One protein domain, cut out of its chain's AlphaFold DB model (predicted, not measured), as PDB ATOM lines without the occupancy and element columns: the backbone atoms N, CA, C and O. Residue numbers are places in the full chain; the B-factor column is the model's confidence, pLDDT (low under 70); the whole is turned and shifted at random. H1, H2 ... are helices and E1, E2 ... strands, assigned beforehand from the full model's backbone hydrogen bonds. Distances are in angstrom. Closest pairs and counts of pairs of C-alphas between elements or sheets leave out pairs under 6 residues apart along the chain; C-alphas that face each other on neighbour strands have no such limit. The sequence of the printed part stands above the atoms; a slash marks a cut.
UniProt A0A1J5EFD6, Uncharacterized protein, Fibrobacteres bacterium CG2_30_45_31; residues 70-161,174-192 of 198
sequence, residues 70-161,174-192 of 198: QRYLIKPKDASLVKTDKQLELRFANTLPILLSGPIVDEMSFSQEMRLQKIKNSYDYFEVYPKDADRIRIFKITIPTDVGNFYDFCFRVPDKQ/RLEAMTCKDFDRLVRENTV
ATOM      1  N   GLN A  70     167.299 120.455 159.082       92.56
ATOM      2  CA  GLN A  70     168.349 119.783 158.322       92.56
ATOM      3  C   GLN A  70     168.812 120.628 157.138       92.56
ATOM      4  O   GLN A  70     167.995 121.205 156.418       92.56
ATOM      5  N   ARG A  71     170.128 120.642 156.912       95.06
ATOM      6  CA  ARG A  71     170.786 121.215 155.732       95.06
ATOM      7  C   ARG A  71     171.713 120.186 155.109       95.06
ATOM      8  O   ARG A  71     172.505 119.552 155.801       95.06
ATOM      9  N   TYR A  72     171.617 120.014 153.798       95.88
ATOM     10  CA  TYR A  72     172.429 119.038 153.076       95.88
ATOM     11  C   TYR A  72     173.787 119.615 152.690       95.88
ATOM     12  O   TYR A  72     173.889 120.769 152.281       95.88
ATOM     13  N   LEU A  73     174.818 118.784 152.774       96.75
ATOM     14  CA  LEU A  73     176.150 119.059 152.250       96.75
ATOM     15  C   LEU A  73     176.180 118.767 150.739       96.75
ATOM     16  O   LEU A  73     175.359 118.006 150.216       96.75
ATOM     17  N   ILE A  74     177.123 119.368 150.009       95.94
ATOM     18  CA  ILE A  74     177.366 119.006 148.603       95.94
ATOM     19  C   ILE A  74     178.151 117.693 148.522       95.94
ATOM     20  O   ILE A  74     177.881 116.878 147.634       95.94
ATOM     21  N   LYS A  75     179.113 117.481 149.431       93.25
ATOM     22  CA  LYS A  75     179.927 116.261 149.491       93.25
ATOM     23  C   LYS A  75     180.089 115.737 150.929       93.25
ATOM     24  O   LYS A  75     180.197 116.535 151.849       93.25
ATOM     25  N   PRO A  76     180.193 114.417 151.135       91.12
ATOM     26  CA  PRO A  76     179.747 113.387 150.204       91.12
ATOM     27  C   PRO A  76     178.222 113.482 149.998       91.12
ATOM     28  O   PRO A  76     177.534 114.220 150.706       91.12
ATOM     29  N   LYS A  77     177.684 112.787 148.988       89.19
ATOM     30  CA  LYS A  77     176.231 112.775 148.752       89.19
ATOM     31  C   LYS A  77     175.502 112.265 149.999       89.19
ATOM     32  O   LYS A  77     176.039 111.441 150.735       89.19
ATOM     33  N   ASP A  78     174.303 112.791 150.225       87.25
ATOM     34  CA  ASP A  78     173.417 112.435 151.342       87.25
ATOM     35  C   ASP A  78     173.970 112.751 152.744       87.25
ATOM     36  O   ASP A  78     173.336 112.435 153.751       87.25
ATOM     37  N   ALA A  79     175.117 113.435 152.828       94.00
ATOM     38  CA  ALA A  79     175.601 113.996 154.077       94.00
ATOM     39  C   ALA A  79     174.825 115.267 154.437       94.00
ATOM     40  O   ALA A  79     174.417 116.049 153.571       94.00
ATOM     41  N   SER A  80     174.608 115.486 155.730       95.94
ATOM     42  CA  SER A  80     173.844 116.634 156.208       95.94
ATOM     43  C   SER A  80     174.232 117.059 157.612       95.94
ATOM     44  O   SER A  80     174.734 116.264 158.406       95.94
ATOM     45  N   LEU A  81     173.958 118.327 157.904       96.75
ATOM     46  CA  LEU A  81     173.887 118.839 159.257       96.75
ATOM     47  C   LEU A  81     172.438 118.822 159.723       96.75
ATOM     48  O   LEU A  81     171.546 119.262 158.994       96.75
ATOM     49  N   VAL A  82     172.209 118.324 160.932       94.81
ATOM     50  CA  VAL A  82     170.896 118.295 161.574       94.81
ATOM     51  C   VAL A  82     170.991 118.999 162.914       94.81
ATOM     52  O   VAL A  82     171.773 118.601 163.773       94.81
ATOM     53  N   LYS A  83     170.184 120.039 163.091       92.06
ATOM     54  CA  LYS A  83     169.987 120.706 164.370       92.06
ATOM     55  C   LYS A  83     168.841 120.032 165.116       92.06
ATOM     56  O   LYS A  83     167.722 119.921 164.611       92.06
ATOM     57  N   THR A  84     169.155 119.558 166.309       85.62
ATOM     58  CA  THR A  84     168.200 119.116 167.326       85.62
ATOM     59  C   THR A  84     168.184 120.151 168.456       85.62
ATOM     60  O   THR A  84     168.998 121.075 168.450       85.62
ATOM     61  N   ASP A  85     167.263 120.034 169.418       75.19
ATOM     62  CA  ASP A  85     166.954 121.081 170.413       75.19
ATOM     63  C   ASP A  85     168.172 121.713 171.116       75.19
ATOM     64  O   ASP A  85     168.101 122.866 171.538       75.19
ATOM     65  N   LYS A  86     169.292 120.987 171.255       72.62
ATOM     66  CA  LYS A  86     170.535 121.498 171.869       72.62
ATOM     67  C   LYS A  86     171.822 121.063 171.173       72.62
ATOM     68  O   LYS A  86     172.902 121.277 171.718       72.62
ATOM     69  N   GLN A  87     171.738 120.376 170.038       89.31
ATOM     70  CA  GLN A  87     172.903 119.729 169.442       89.31
ATOM     71  C   GLN A  87     172.908 119.905 167.931       89.31
ATOM     72  O   GLN A  87     171.865 119.953 167.277       89.31
ATOM     73  N   LEU A  88     174.114 119.997 167.385       94.44
ATOM     74  CA  LEU A  88     174.351 119.948 165.957       94.44
ATOM     75  C   LEU A  88     174.950 118.584 165.629       94.44
ATOM     76  O   LEU A  88     175.951 118.179 166.212       94.44
ATOM     77  N   GLU A  89     174.341 117.873 164.695       95.19
ATOM     78  CA  GLU A  89     174.782 116.555 164.265       95.19
ATOM     79  C   GLU A  89     175.272 116.599 162.825       95.19
ATOM     80  O   GLU A  89     174.565 117.068 161.934       95.19
ATOM     81  N   LEU A  90     176.444 116.025 162.580       95.50
ATOM     82  CA  LEU A  90     176.919 115.665 161.255       95.50
ATOM     83  C   LEU A  90     176.512 114.226 160.951       95.50
ATOM     84  O   LEU A  90     176.924 113.282 161.628       95.50
ATOM     85  N   ARG A  91     175.682 114.055 159.926       93.75
ATOM     86  CA  ARG A  91     175.150 112.757 159.509       93.75
ATOM     87  C   ARG A  91     175.697 112.383 158.141       93.75
ATOM     88  O   ARG A  91     175.619 113.180 157.208       93.75
ATOM     89  N   PHE A  92     176.182 111.152 158.022       91.00
ATOM     90  CA  PHE A  92     176.525 110.530 156.747       91.00
ATOM     91  C   PHE A  92     175.629 109.315 156.500       91.00
ATOM     92  O   PHE A  92     175.063 108.731 157.428       91.00
ATOM     93  N   ALA A  93     175.496 108.920 155.235       85.25
ATOM     94  CA  ALA A  93     174.746 107.725 154.879       85.25
ATOM     95  C   ALA A  93     175.387 106.472 155.501       85.25
ATOM     96  O   ALA A  93     176.593 106.254 155.381       85.25
ATOM     97  N   ASN A  94     174.568 105.616 156.116       81.94
ATOM     98  CA  ASN A  94     174.989 104.345 156.721       81.94
ATOM     99  C   ASN A  94     176.032 104.467 157.851       81.94
ATOM    100  O   ASN A  94     176.737 103.497 158.139       81.94
ATOM    101  N   THR A  95     176.124 105.624 158.510       84.62
ATOM    102  CA  THR A  95     176.947 105.821 159.711       84.62
ATOM    103  C   THR A  95     176.091 106.318 160.867       84.62
ATOM    104  O   THR A  95     174.995 106.843 160.672       84.62
ATOM    105  N   LEU A  96     176.599 106.176 162.091       88.69
ATOM    106  CA  LEU A  96     175.991 106.850 163.237       88.69
ATOM    107  C   LEU A  96     176.176 108.378 163.123       88.69
ATOM    108  O   LEU A  96     177.195 108.814 162.573       88.69
ATOM    109  N   PRO A  97     175.225 109.189 163.629       91.94
ATOM    110  CA  PRO A  97     175.393 110.634 163.739       91.94
ATOM    111  C   PRO A  97     176.610 111.005 164.590       91.94
ATOM    112  O   PRO A  97     176.889 110.368 165.609       91.94
ATOM    113  N   ILE A  98     177.316 112.054 164.183       92.56
ATOM    114  CA  ILE A  98     178.457 112.612 164.907       92.56
ATOM    115  C   ILE A  98     178.025 113.938 165.518       92.56
ATOM    116  O   ILE A  98     177.635 114.855 164.799       92.56
ATOM    117  N   LEU A  99     178.110 114.053 166.840       93.62
ATOM    118  CA  LEU A  99     177.825 115.302 167.537       93.62
ATOM    119  C   LEU A  99     178.951 116.306 167.283       93.62
ATOM    120  O   LEU A  99     180.118 116.019 167.551       93.62
ATOM    121  N   LEU A 100     178.589 117.475 166.770       93.69
ATOM    122  CA  LEU A 100     179.481 118.611 166.612       93.69
ATOM    123  C   LEU A 100     179.377 119.512 167.842       93.69
ATOM    124  O   LEU A 100     178.293 119.770 168.363       93.69
ATOM    125  N   SER A 101     180.527 120.003 168.288       91.38
ATOM    126  CA  SER A 101     180.657 120.916 169.422       91.38
ATOM    127  C   SER A 101     181.499 122.128 169.041       91.38
ATOM    128  O   SER A 101     182.309 122.056 168.116       91.38
ATOM    129  N   GLY A 102     181.370 123.210 169.806       91.19
ATOM    130  CA  GLY A 102     182.109 124.453 169.590       91.19
ATOM    131  C   GLY A 102     181.276 125.519 168.871       91.19
ATOM    132  O   GLY A 102     180.069 125.337 168.709       91.19
ATOM    133  N   PRO A 103     181.906 126.623 168.430       93.19
ATOM    134  CA  PRO A 103     181.188 127.803 167.933       93.19
ATOM    135  C   PRO A 103     180.311 127.534 166.703       93.19
ATOM    136  O   PRO A 103     179.268 128.158 166.538       93.19
ATOM    137  N   ILE A 104     180.663 126.527 165.892       94.69
ATOM    138  CA  ILE A 104     179.869 126.096 164.732       94.69
ATOM    139  C   ILE A 104     178.394 125.813 165.069       94.69
ATOM    140  O   ILE A 104     177.532 125.971 164.212       94.69
ATOM    141  N   VAL A 105     178.080 125.403 166.304       92.75
ATOM    142  CA  VAL A 105     176.701 125.100 166.725       92.75
ATOM    143  C   VAL A 105     175.794 126.333 166.622       92.75
ATOM    144  O   VAL A 105     174.633 126.207 166.219       92.75
ATOM    145  N   ASP A 106     176.338 127.510 166.927       92.31
ATOM    146  CA  ASP A 106     175.606 128.779 166.958       92.31
ATOM    147  C   ASP A 106     175.793 129.596 165.670       92.31
ATOM    148  O   ASP A 106     174.950 130.417 165.319       92.31
ATOM    149  N   GLU A 107     176.862 129.327 164.921       94.50
ATOM    150  CA  GLU A 107     177.176 129.986 163.645       94.50
ATOM    151  C   GLU A 107     176.416 129.412 162.433       94.50
ATOM    152  O   GLU A 107     176.531 129.922 161.314       94.50
ATOM    153  N   MET A 108     175.648 128.336 162.638       94.44
ATOM    154  CA  MET A 108     174.846 127.670 161.612       94.44
ATOM    155  C   MET A 108     173.355 128.015 161.750       94.44
ATOM    156  O   MET A 108     172.680 127.651 162.718       94.44
ATOM    157  N   SER A 109     172.804 128.646 160.719       92.56
ATOM    158  CA  SER A 109     171.387 128.952 160.553       92.56
ATOM    159  C   SER A 109     170.635 127.808 159.878       92.56
ATOM    160  O   SER A 109     171.088 127.195 158.908       92.56
ATOM    161  N   PHE A 110     169.429 127.552 160.377       91.94
ATOM    162  CA  PHE A 110     168.494 126.565 159.842       91.94
ATOM    163  C   PHE A 110     167.135 127.198 159.506       91.94
ATOM    164  O   PHE A 110     166.095 126.541 159.606       91.94
ATOM    165  N   SER A 111     167.128 128.474 159.101       89.56
ATOM    166  CA  SER A 111     165.922 129.125 158.572       89.56
ATOM    167  C   SER A 111     165.404 128.403 157.319       89.56
ATOM    168  O   SER A 111     166.125 127.634 156.678       89.56
ATOM    169  N   GLN A 112     164.141 128.636 156.954       85.25
ATOM    170  CA  GLN A 112     163.526 127.993 155.788       85.25
ATOM    171  C   GLN A 112     164.331 128.230 154.502       85.25
ATOM    172  O   GLN A 112     164.576 127.286 153.757       85.25
ATOM    173  N   GLU A 113     164.808 129.454 154.286       87.31
ATOM    174  CA  GLU A 113     165.633 129.827 153.132       87.31
ATOM    175  C   GLU A 113     166.964 129.069 153.114       87.31
ATOM    176  O   GLU A 113     167.326 128.453 152.109       87.31
ATOM    177  N   MET A 114     167.665 129.034 154.252       90.62
ATOM    178  CA  MET A 114     168.963 128.363 154.366       90.62
ATOM    179  C   MET A 114     168.847 126.843 154.216       90.62
ATOM    180  O   MET A 114     169.782 126.194 153.745       90.62
ATOM    181  N   ARG A 115     167.692 126.264 154.568       89.81
ATOM    182  CA  ARG A 115     167.383 124.832 154.404       89.81
ATOM    183  C   ARG A 115     167.170 124.404 152.955       89.81
ATOM    184  O   ARG A 115     167.397 123.237 152.642       89.81
ATOM    185  N   LEU A 116     166.769 125.319 152.075       88.81
ATOM    186  CA  LEU A 116     166.646 125.048 150.639       88.81
ATOM    187  C   LEU A 116     168.014 125.011 149.940       88.81
ATOM    188  O   LEU A 116     168.150 124.442 148.857       88.81
ATOM    189  N   GLN A 117     169.038 125.594 150.566       91.38
ATOM    190  CA  GLN A 117     170.384 125.676 150.020       91.38
ATOM    191  C   GLN A 117     171.273 124.543 150.543       91.38
ATOM    192  O   GLN A 117     171.293 124.223 151.732       91.38
ATOM    193  N   LYS A 118     172.073 123.957 149.644       94.56
ATOM    194  CA  LYS A 118     173.126 123.013 150.036       94.56
ATOM    195  C   LYS A 118     174.361 123.762 150.529       94.56
ATOM    196  O   LYS A 118     174.790 124.735 149.911       94.56
ATOM    197  N   ILE A 119     174.966 123.263 151.601       96.62
ATOM    198  CA  ILE A 119     176.212 123.783 152.163       96.62
ATOM    199  C   ILE A 119     177.368 123.396 151.237       96.62
ATOM    200  O   ILE A 119     177.628 122.213 151.009       96.62
ATOM    201  N   LYS A 120     178.072 124.402 150.709       96.31
ATOM    202  CA  LYS A 120     179.213 124.253 149.790       96.31
ATOM    203  C   LYS A 120     180.497 123.856 150.531       96.31
ATOM    204  O   LYS A 120     181.443 124.629 150.607       96.31
ATOM    205  N   ASN A 121     180.513 122.659 151.098       97.25
ATOM    206  CA  ASN A 121     181.654 122.132 151.843       97.25
ATOM    207  C   ASN A 121     182.754 121.556 150.925       97.25
ATOM    208  O   ASN A 121     182.481 121.162 149.785       97.25
ATOM    209  N   SER A 122     183.979 121.443 151.444       97.19
ATOM    210  CA  SER A 122     185.045 120.641 150.823       97.19
ATOM    211  C   SER A 122     185.024 119.209 151.367       97.19
ATOM    212  O   SER A 122     184.470 118.950 152.439       97.19
ATOM    213  N   TYR A 123     185.597 118.268 150.619       96.56
ATOM    214  CA  TYR A 123     185.705 116.870 151.029       96.56
ATOM    215  C   TYR A 123     186.908 116.221 150.346       96.56
ATOM    216  O   TYR A 123     186.898 116.064 149.122       96.56
ATOM    217  N   ASP A 124     187.885 115.807 151.147       95.62
ATOM    218  CA  ASP A 124     189.112 115.155 150.700       95.62
ATOM    219  C   ASP A 124     189.144 113.724 151.234       95.62
ATOM    220  O   ASP A 124     189.066 113.512 152.441       95.62
ATOM    221  N   TYR A 125     189.258 112.733 150.351       93.94
ATOM    222  CA  TYR A 125     189.287 111.312 150.707       93.94
ATOM    223  C   TYR A 125     190.585 110.671 150.230       93.94
ATOM    224  O   TYR A 125     190.975 110.853 149.077       93.94
ATOM    225  N   PHE A 126     191.209 109.872 151.095       93.69
ATOM    226  CA  PHE A 126     192.433 109.143 150.787       93.69
ATOM    227  C   PHE A 126     192.358 107.691 151.260       93.69
ATOM    228  O   PHE A 126     191.858 107.384 152.344       93.69
ATOM    229  N   GLU A 127     192.939 106.805 150.455       91.56
ATOM    230  CA  GLU A 127     193.308 105.455 150.872       91.56
ATOM    231  C   GLU A 127     194.828 105.409 151.000       91.56
ATOM    232  O   GLU A 127     195.542 105.539 150.006       91.56
ATOM    233  N   VAL A 128     195.325 105.275 152.228       89.75
ATOM    234  CA  VAL A 128     196.757 105.199 152.517       89.75
ATOM    235  C   VAL A 128     197.159 103.754 152.797       89.75
ATOM    236  O   VAL A 128     196.383 102.973 153.350       89.75
ATOM    237  N   TYR A 129     198.386 103.410 152.412       88.12
ATOM    238  CA  TYR A 129     198.947 102.063 152.517       88.12
ATOM    239  C   TYR A 129     200.242 102.135 153.334       88.12
ATOM    240  O   TYR A 129     201.328 102.211 152.748       88.12
ATOM    241  N   PRO A 130     200.146 102.178 154.678       83.94
ATOM    242  CA  PRO A 130     201.325 102.237 155.521       83.94
ATOM    243  C   PRO A 130     202.171 100.979 155.324       83.94
ATOM    244  O   PRO A 130     201.664  99.895 155.034       83.94
ATOM    245  N   LYS A 131     203.487 101.124 155.476       79.56
ATOM    246  CA  LYS A 131     204.403  99.989 155.366       79.56
ATOM    247  C   LYS A 131     204.084  98.992 156.487       79.56
ATOM    248  O   LYS A 131     204.049  99.389 157.646       79.56
ATOM    249  N   ASP A 132     203.850  97.735 156.121       78.25
ATOM    250  CA  ASP A 132     203.584  96.625 157.047       78.25
ATOM    251  C   ASP A 132     202.271  96.747 157.856       78.25
ATOM    252  O   ASP A 132     202.118  96.100 158.890       78.25
ATOM    253  N   ALA A 133     201.305  97.545 157.384       80.88
ATOM    254  CA  ALA A 133     199.975  97.650 157.987       80.88
ATOM    255  C   ALA A 133     198.856  97.564 156.941       80.88
ATOM    256  O   ALA A 133     199.074  97.753 155.742       80.88
ATOM    257  N   ASP A 134     197.638  97.309 157.416       84.06
ATOM    258  CA  ASP A 134     196.448  97.291 156.572       84.06
ATOM    259  C   ASP A 134     196.155  98.667 155.960       84.06
ATOM    260  O   ASP A 134     196.495  99.721 156.509       84.06
ATOM    261  N   ARG A 135     195.474  98.649 154.809       87.38
ATOM    262  CA  ARG A 135     195.003  99.856 154.127       87.38
ATOM    263  C   ARG A 135     194.118 100.674 155.062       87.38
ATOM    264  O   ARG A 135     193.094 100.192 155.538       87.38
ATOM    265  N   ILE A 136     194.431 101.955 155.214       89.31
ATOM    266  CA  ILE A 136     193.637 102.881 156.018       89.31
ATOM    267  C   ILE A 136     192.871 103.822 155.089       89.31
ATOM    268  O   ILE A 136     193.444 104.444 154.197       89.31
ATOM    269  N   ARG A 137     191.563 103.954 155.315       91.69
ATOM    270  CA  ARG A 137     190.698 104.906 154.607       91.69
ATOM    271  C   ARG A 137     190.412 106.091 155.522       91.69
ATOM    272  O   ARG A 137     189.914 105.900 156.630       91.69
ATOM    273  N   ILE A 138     190.733 107.297 155.073       94.19
ATOM    274  CA  ILE A 138     190.561 108.542 155.834       94.19
ATOM    275  C   ILE A 138     189.914 109.608 154.964       94.19
ATOM    276  O   ILE A 138     190.082 109.620 153.745       94.19
ATOM    277  N   PHE A 139     189.194 110.529 155.594       95.56
ATOM    278  CA  PHE A 139     188.715 111.721 154.913       95.56
ATOM    279  C   PHE A 139     188.679 112.942 155.823       95.56
ATOM    280  O   PHE A 139     188.559 112.834 157.045       95.56
ATOM    281  N   LYS A 140     188.750 114.107 155.188       97.44
ATOM    282  CA  LYS A 140     188.602 115.427 155.785       97.44
ATOM    283  C   LYS A 140     187.408 116.127 155.146       97.44
ATOM    284  O   LYS A 140     187.220 116.059 153.934       97.44
ATOM    285  N   ILE A 141     186.599 116.791 155.960       97.19
ATOM    286  CA  ILE A 141     185.493 117.637 155.514       97.19
ATOM    287  C   ILE A 141     185.664 119.031 156.116       97.19
ATOM    288  O   ILE A 141     185.799 119.158 157.332       97.19
ATOM    289  N   THR A 142     185.650 120.066 155.274       97.94
ATOM    290  CA  THR A 142     185.632 121.462 155.735       97.94
ATOM    291  C   THR A 142     184.242 122.035 155.531       97.94
ATOM    292  O   THR A 142     183.750 122.103 154.400       97.94
ATOM    293  N   ILE A 143     183.608 122.457 156.620       97.88
ATOM    294  CA  ILE A 143     182.257 123.013 156.621       97.88
ATOM    295  C   ILE A 143     182.346 124.534 156.807       97.88
ATOM    296  O   ILE A 143     182.819 124.974 157.858       97.88
ATOM    297  N   PRO A 144     181.905 125.338 155.819       97.62
ATOM    298  CA  PRO A 144     181.731 126.772 156.007       97.62
ATOM    299  C   PRO A 144     180.487 127.067 156.854       97.62
ATOM    300  O   PRO A 144     179.456 126.409 156.689       97.62
ATOM    301  N   THR A 145     180.577 128.078 157.713       96.75
ATOM    302  CA  THR A 145     179.447 128.613 158.482       96.75
ATOM    303  C   THR A 145     178.787 129.787 157.779       96.75
ATOM    304  O   THR A 145     179.346 130.373 156.850       96.75
ATOM    305  N   ASP A 146     177.587 130.156 158.227       93.94
ATOM    306  CA  ASP A 146     176.854 131.268 157.620       93.94
ATOM    307  C   ASP A 146     177.457 132.636 157.996       93.94
ATOM    308  O   ASP A 146     177.190 133.628 157.323       93.94
ATOM    309  N   VAL A 147     178.320 132.682 159.020       94.50
ATOM    310  CA  VAL A 147     179.112 133.870 159.393       94.50
ATOM    311  C   VAL A 147     180.466 133.953 158.672       94.50
ATOM    312  O   VAL A 147     181.187 134.932 158.843       94.50
ATOM    313  N   GLY A 148     180.821 132.951 157.856       94.31
ATOM    314  CA  GLY A 148     182.037 132.947 157.034       94.31
ATOM    315  C   GLY A 148     183.258 132.239 157.635       94.31
ATOM    316  O   GLY A 148     184.329 132.283 157.029       94.31
ATOM    317  N   ASN A 149     183.122 131.565 158.781       97.44
ATOM    318  CA  ASN A 149     184.183 130.724 159.341       97.44
ATOM    319  C   ASN A 149     184.217 129.349 158.662       97.44
ATOM    320  O   ASN A 149     183.253 128.917 158.032       97.44
ATOM    321  N   PHE A 150     185.332 128.634 158.816       97.38
ATOM    322  CA  PHE A 150     185.526 127.295 158.263       97.38
ATOM    323  C   PHE A 150     185.996 126.338 159.354       97.38
ATOM    324  O   PHE A 150     186.952 126.632 160.071       97.38
ATOM    325  N   TYR A 151     185.349 125.177 159.447       97.44
ATOM    326  CA  TYR A 151     185.689 124.147 160.425       97.44
ATOM    327  C   TYR A 151     186.059 122.841 159.745       97.44
ATOM    328  O   TYR A 151     185.306 122.325 158.918       97.44
ATOM    329  N   ASP A 152     187.206 122.302 160.143       97.44
ATOM    330  CA  ASP A 152     187.743 121.048 159.641       97.44
ATOM    331  C   ASP A 152     187.391 119.888 160.572       97.44
ATOM    332  O   ASP A 152     187.674 119.926 161.772       97.44
ATOM    333  N   PHE A 153     186.843 118.818 159.999       96.62
ATOM    334  CA  PHE A 153     186.595 117.562 160.698       96.62
ATOM    335  C   PHE A 153     187.266 116.416 159.950       96.62
ATOM    336  O   PHE A 153     187.114 116.277 158.735       96.62
ATOM    337  N   CYS A 154     188.011 115.587 160.678       96.81
ATOM    338  CA  CYS A 154     188.811 114.515 160.105       96.81
ATOM    339  C   CYS A 154     188.408 113.168 160.702       96.81
ATOM    340  O   CYS A 154     188.217 113.035 161.913       96.81
ATOM    341  N   PHE A 155     188.273 112.167 159.836       95.25
ATOM    342  CA  PHE A 155     187.738 110.863 160.201       95.25
ATOM    343  C   PHE A 155     188.529 109.729 159.561       95.25
ATOM    344  O   PHE A 155     188.978 109.822 158.416       95.25
ATOM    345  N   ARG A 156     188.611 108.615 160.287       92.62
ATOM    346  CA  ARG A 156     188.996 107.306 159.770       92.62
ATOM    347  C   ARG A 156     187.745 106.464 159.532       92.62
ATOM    348  O   ARG A 156     186.833 106.406 160.359       92.62
ATOM    349  N   VAL A 157     187.704 105.812 158.374       90.00
ATOM    350  CA  VAL A 157     186.651 104.868 157.999       90.00
ATOM    351  C   VAL A 157     187.096 103.478 158.449       90.00
ATOM    352  O   VAL A 157     188.080 102.969 157.901       90.00
ATOM    353  N   PRO A 158     186.404 102.846 159.412       83.06
ATOM    354  CA  PRO A 158     186.763 101.503 159.839       83.06
ATOM    355  C   PRO A 158     186.531 100.492 158.714       83.06
ATOM    356  O   PRO A 158     185.727 100.692 157.786       83.06
ATOM    357  N   ASP A 159     187.234  99.372 158.799       75.94
ATOM    358  CA  ASP A 159     186.965  98.239 157.930       75.94
ATOM    359  C   ASP A 159     185.646  97.572 158.287       75.94
ATOM    360  O   ASP A 159     185.208  97.561 159.439       75.94
ATOM    361  N   LYS A 160     184.960  97.067 157.259       67.50
ATOM    362  CA  LYS A 160     183.680  96.389 157.445       67.50
ATOM    363  C   LYS A 160     183.929  95.127 158.269       67.50
ATOM    364  O   LYS A 160     184.523  94.178 157.769       67.50
ATOM    365  N   GLN A 161     183.459  95.109 159.511       57.56
ATOM    366  CA  GLN A 161     183.467  93.908 160.341       57.56
ATOM    367  C   GLN A 161     182.159  93.135 160.112       57.56
ATOM    368  O   GLN A 161     181.080  93.642 160.410       57.56
ATOM    369  N   ARG A 174     180.484 103.100 162.621       79.69
ATOM    370  CA  ARG A 174     180.909 104.219 163.465       79.69
ATOM    371  C   ARG A 174     182.184 104.799 162.869       79.69
ATOM    372  O   ARG A 174     183.217 104.144 162.886       79.69
ATOM    373  N   LEU A 175     182.108 106.008 162.330       89.31
ATOM    374  CA  LEU A 175     183.305 106.729 161.915       89.31
ATOM    375  C   LEU A 175     184.167 107.031 163.141       89.31
ATOM    376  O   LEU A 175     183.655 107.418 164.194       89.31
ATOM    377  N   GLU A 176     185.471 106.859 162.996       91.00
ATOM    378  CA  GLU A 176     186.430 107.149 164.051       91.00
ATOM    379  C   GLU A 176     186.920 108.584 163.871       91.00
ATOM    380  O   GLU A 176     187.579 108.907 162.884       91.00
ATOM    381  N   ALA A 177     186.564 109.467 164.805       92.56
ATOM    382  CA  ALA A 177     187.083 110.828 164.806       92.56
ATOM    383  C   ALA A 177     188.600 110.805 165.042       92.56
ATOM    384  O   ALA A 177     189.090 110.085 165.913       92.56
ATOM    385  N   MET A 178     189.334 111.609 164.280       94.62
ATOM    386  CA  MET A 178     190.778 111.770 164.424       94.62
ATOM    387  C   MET A 178     191.162 113.245 164.336       94.62
ATOM    388  O   MET A 178     190.389 114.079 163.861       94.62
ATOM    389  N   THR A 179     192.371 113.591 164.776       96.50
ATOM    390  CA  THR A 179     192.838 114.972 164.629       96.50
ATOM    391  C   THR A 179     193.201 115.254 163.174       96.50
ATOM    392  O   THR A 179     193.752 114.401 162.473       96.50
ATOM    393  N   CYS A 180     192.950 116.477 162.708       96.06
ATOM    394  CA  CYS A 180     193.362 116.856 161.358       96.06
ATOM    395  C   CYS A 180     194.887 116.938 161.194       96.06
ATOM    396  O   CYS A 180     195.394 116.708 160.104       96.06
ATOM    397  N   LYS A 181     195.635 117.126 162.291       96.88
ATOM    398  CA  LYS A 181     197.101 116.996 162.286       96.88
ATOM    399  C   LYS A 181     197.541 115.569 161.950       96.88
ATOM    400  O   LYS A 181     198.466 115.383 161.163       96.88
ATOM    401  N   ASP A 182     196.875 114.566 162.525       94.94
ATOM    402  CA  ASP A 182     197.155 113.160 162.218       94.94
ATOM    403  C   ASP A 182     196.756 112.810 160.779       94.94
ATOM    404  O   ASP A 182     197.478 112.071 160.114       94.94
ATOM    405  N   PHE A 183     195.643 113.368 160.287       95.88
ATOM    406  CA  PHE A 183     195.215 113.221 158.893       95.88
ATOM    407  C   PHE A 183     196.296 113.738 157.938       95.88
ATOM    408  O   PHE A 183     196.772 112.991 157.083       95.88
ATOM    409  N   ASP A 184     196.751 114.977 158.138       95.31
ATOM    410  CA  ASP A 184     197.767 115.605 157.291       95.31
ATOM    411  C   ASP A 184     199.097 114.835 157.327       95.31
ATOM    412  O   ASP A 184     199.766 114.701 156.297       95.31
ATOM    413  N   ARG A 185     199.478 114.297 158.496       94.12
ATOM    414  CA  ARG A 185     200.663 113.436 158.641       94.12
ATOM    415  C   ARG A 185     200.527 112.163 157.804       94.12
ATOM    416  O   ARG A 185     201.413 111.885 156.997       94.12
ATOM    417  N   LEU A 186     199.421 111.429 157.952       92.25
ATOM    418  CA  LEU A 186     199.184 110.179 157.217       92.25
ATOM    419  C   LEU A 186     199.173 110.399 155.705       92.25
ATOM    420  O   LEU A 186     199.777 109.619 154.970       92.25
ATOM    421  N   VAL A 187     198.520 111.465 155.240       92.81
ATOM    422  CA  VAL A 187     198.510 111.819 153.818       92.81
ATOM    423  C   VAL A 187     199.933 112.105 153.348       92.81
ATOM    424  O   VAL A 187     200.383 111.489 152.384       92.81
ATOM    425  N   ARG A 188     200.683 112.971 154.040       92.00
ATOM    426  CA  ARG A 188     202.053 113.353 153.652       92.00
ATOM    427  C   ARG A 188     203.013 112.164 153.579       92.00
ATOM    428  O   ARG A 188     203.776 112.061 152.625       92.00
ATOM    429  N   GLU A 189     202.976 111.266 154.555       89.38
ATOM    430  CA  GLU A 189     203.873 110.104 154.610       89.38
ATOM    431  C   GLU A 189     203.595 109.071 153.504       89.38
ATOM    432  O   GLU A 189     204.504 108.344 153.103       89.38
ATOM    433  N   ASN A 190     202.361 109.017 152.987       84.31
ATOM    434  CA  ASN A 190     201.914 107.968 152.063       84.31
ATOM    435  C   ASN A 190     201.619 108.457 150.632       84.31
ATOM    436  O   ASN A 190     201.458 107.628 149.740       84.31
ATOM    437  N   THR A 191     201.560 109.770 150.386       76.56
ATOM    438  CA  THR A 191     201.320 110.346 149.041       76.56
ATOM    439  C   THR A 191     202.571 110.908 148.371       76.56
ATOM    440  O   THR A 191     202.579 111.079 147.152       76.56
ATOM    441  N   VAL A 192     203.652 111.162 149.116       61.69
ATOM    442  CA  VAL A 192     204.920 111.592 148.511       61.69
ATOM    443  C   VAL A 192     205.527 110.405 147.750       61.69
ATOM    444  O   VAL A 192     205.755 109.352 148.354       61.69
TER     445      VAL A 192
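AT A GLANCE: This is residues 70 to 161 and 174 to 192 of the 198 residues of an uncharacterized protein of Fibrobacteres bacterium CG2_30_45_31 (UniProt A0A1J5EFD6). A long twisted sheet, E5 to E8, has the helix H3 packed across one face, while a smaller sheet, E1 to E4, lies off on the other side of it as a second, separate piece. H1 and H2, both very short, lie on the stretch of chain that leads from the small sheet to the long one; H2 is at one end of the longest axis, and the turn of residues 129 to 135 between E5 and E6 is at the other. The printed part has 111 residues, with eight named strands and three named helices in the order E1 E2 E3 E4 H1 H2 E5 E6 E7 E8 H3; the class is mixed, helices and strands. Both sheets are antiparallel and are ordered E1 E2 E3 E4 and E5 E6 E7 E8. The whole is compact, with a radius of gyration of the C-alphas of 15.0 A, yet elongated in outline, spanning 50 by 30 by 22 A.

HOW THE PARTS SIT: E1, residues 70 to 72, and E2, residues 80 to 84, form a hairpin, with N 81 and O 71 2.8 A apart. E2 and E3, residues 87 to 91, form the next, with N 89 and O 82 at 2.8 A. E3 and E4, residues 98 to 100, form a third, with N 90 and O 98 at 2.8 A. These four strands are a meander, each the antiparallel neighbour of the one before. H1, residues 104 to 107, only grazes this sheet; its closest C-alphas to E3 are those of Val 105 and Leu 88, 5.7 A apart. H2, residues 112 to 116, also only grazes it, and the closest C-alphas of H2 and E1, those of Arg 115 and Arg 71, are 5.1 A apart. H1 and H2 are apart. E5, residues 122 to 128, E6, residues 136 to 144, and E7, residues 150 to 157, form a second meander of two hairpins, with N 128 and O 136 at 2.8 A and N 157 and O 137 at 2.8 A. E8, residues 176 to 178, is the antiparallel neighbour of E7 at 131 degrees, with N 156 and O 176 at 2.8 A. This sheet is twisted, its C-alphas lying up to 4.3 A off the best plane. H3, residues 180 to 191, is on one face of it, two layers in all, at a height over the sheet of 8.9 A. H3 lies over E5 and E6, and only just over E7 with 3 C-alphas; on the local plane it runs slantwise to the strands, at 53 degrees to E5. The closest C-alphas of H3 and E7 are those of Cys 180 and Cys 154, 5.3 A apart. In H2 and H3 every O i to N i+4 pair is within hydrogen-bond range; H1 is too short for such a pair.

IN THESE COORDINATES: E1 begins at C-alpha 70, (168.349, 119.783, 158.322). E2 is 12.7 A long and E3 12.3 A. E5 measures 19.5 A, E6 26.7 A from C-alpha 136 at (193.637, 102.881, 156.018), and E7 22.5 A. H3 measures 16.0 A and ends at C-alpha 191, (201.320, 110.346, 149.041).

THE WHOLE: The two C-alphas farthest apart, those of Gln 112 and Asp 132, are 50.9 A apart. Residues 162 to 173 are not printed, and C-alphas 161 and 174 are 11.1 A apart across this cut, which falls in the link from E7 to E8. Of the links that are printed whole, none is long. The mean pLDDT of the printed part is 90.8; residues 160 to 161 and residue 192 are under 70.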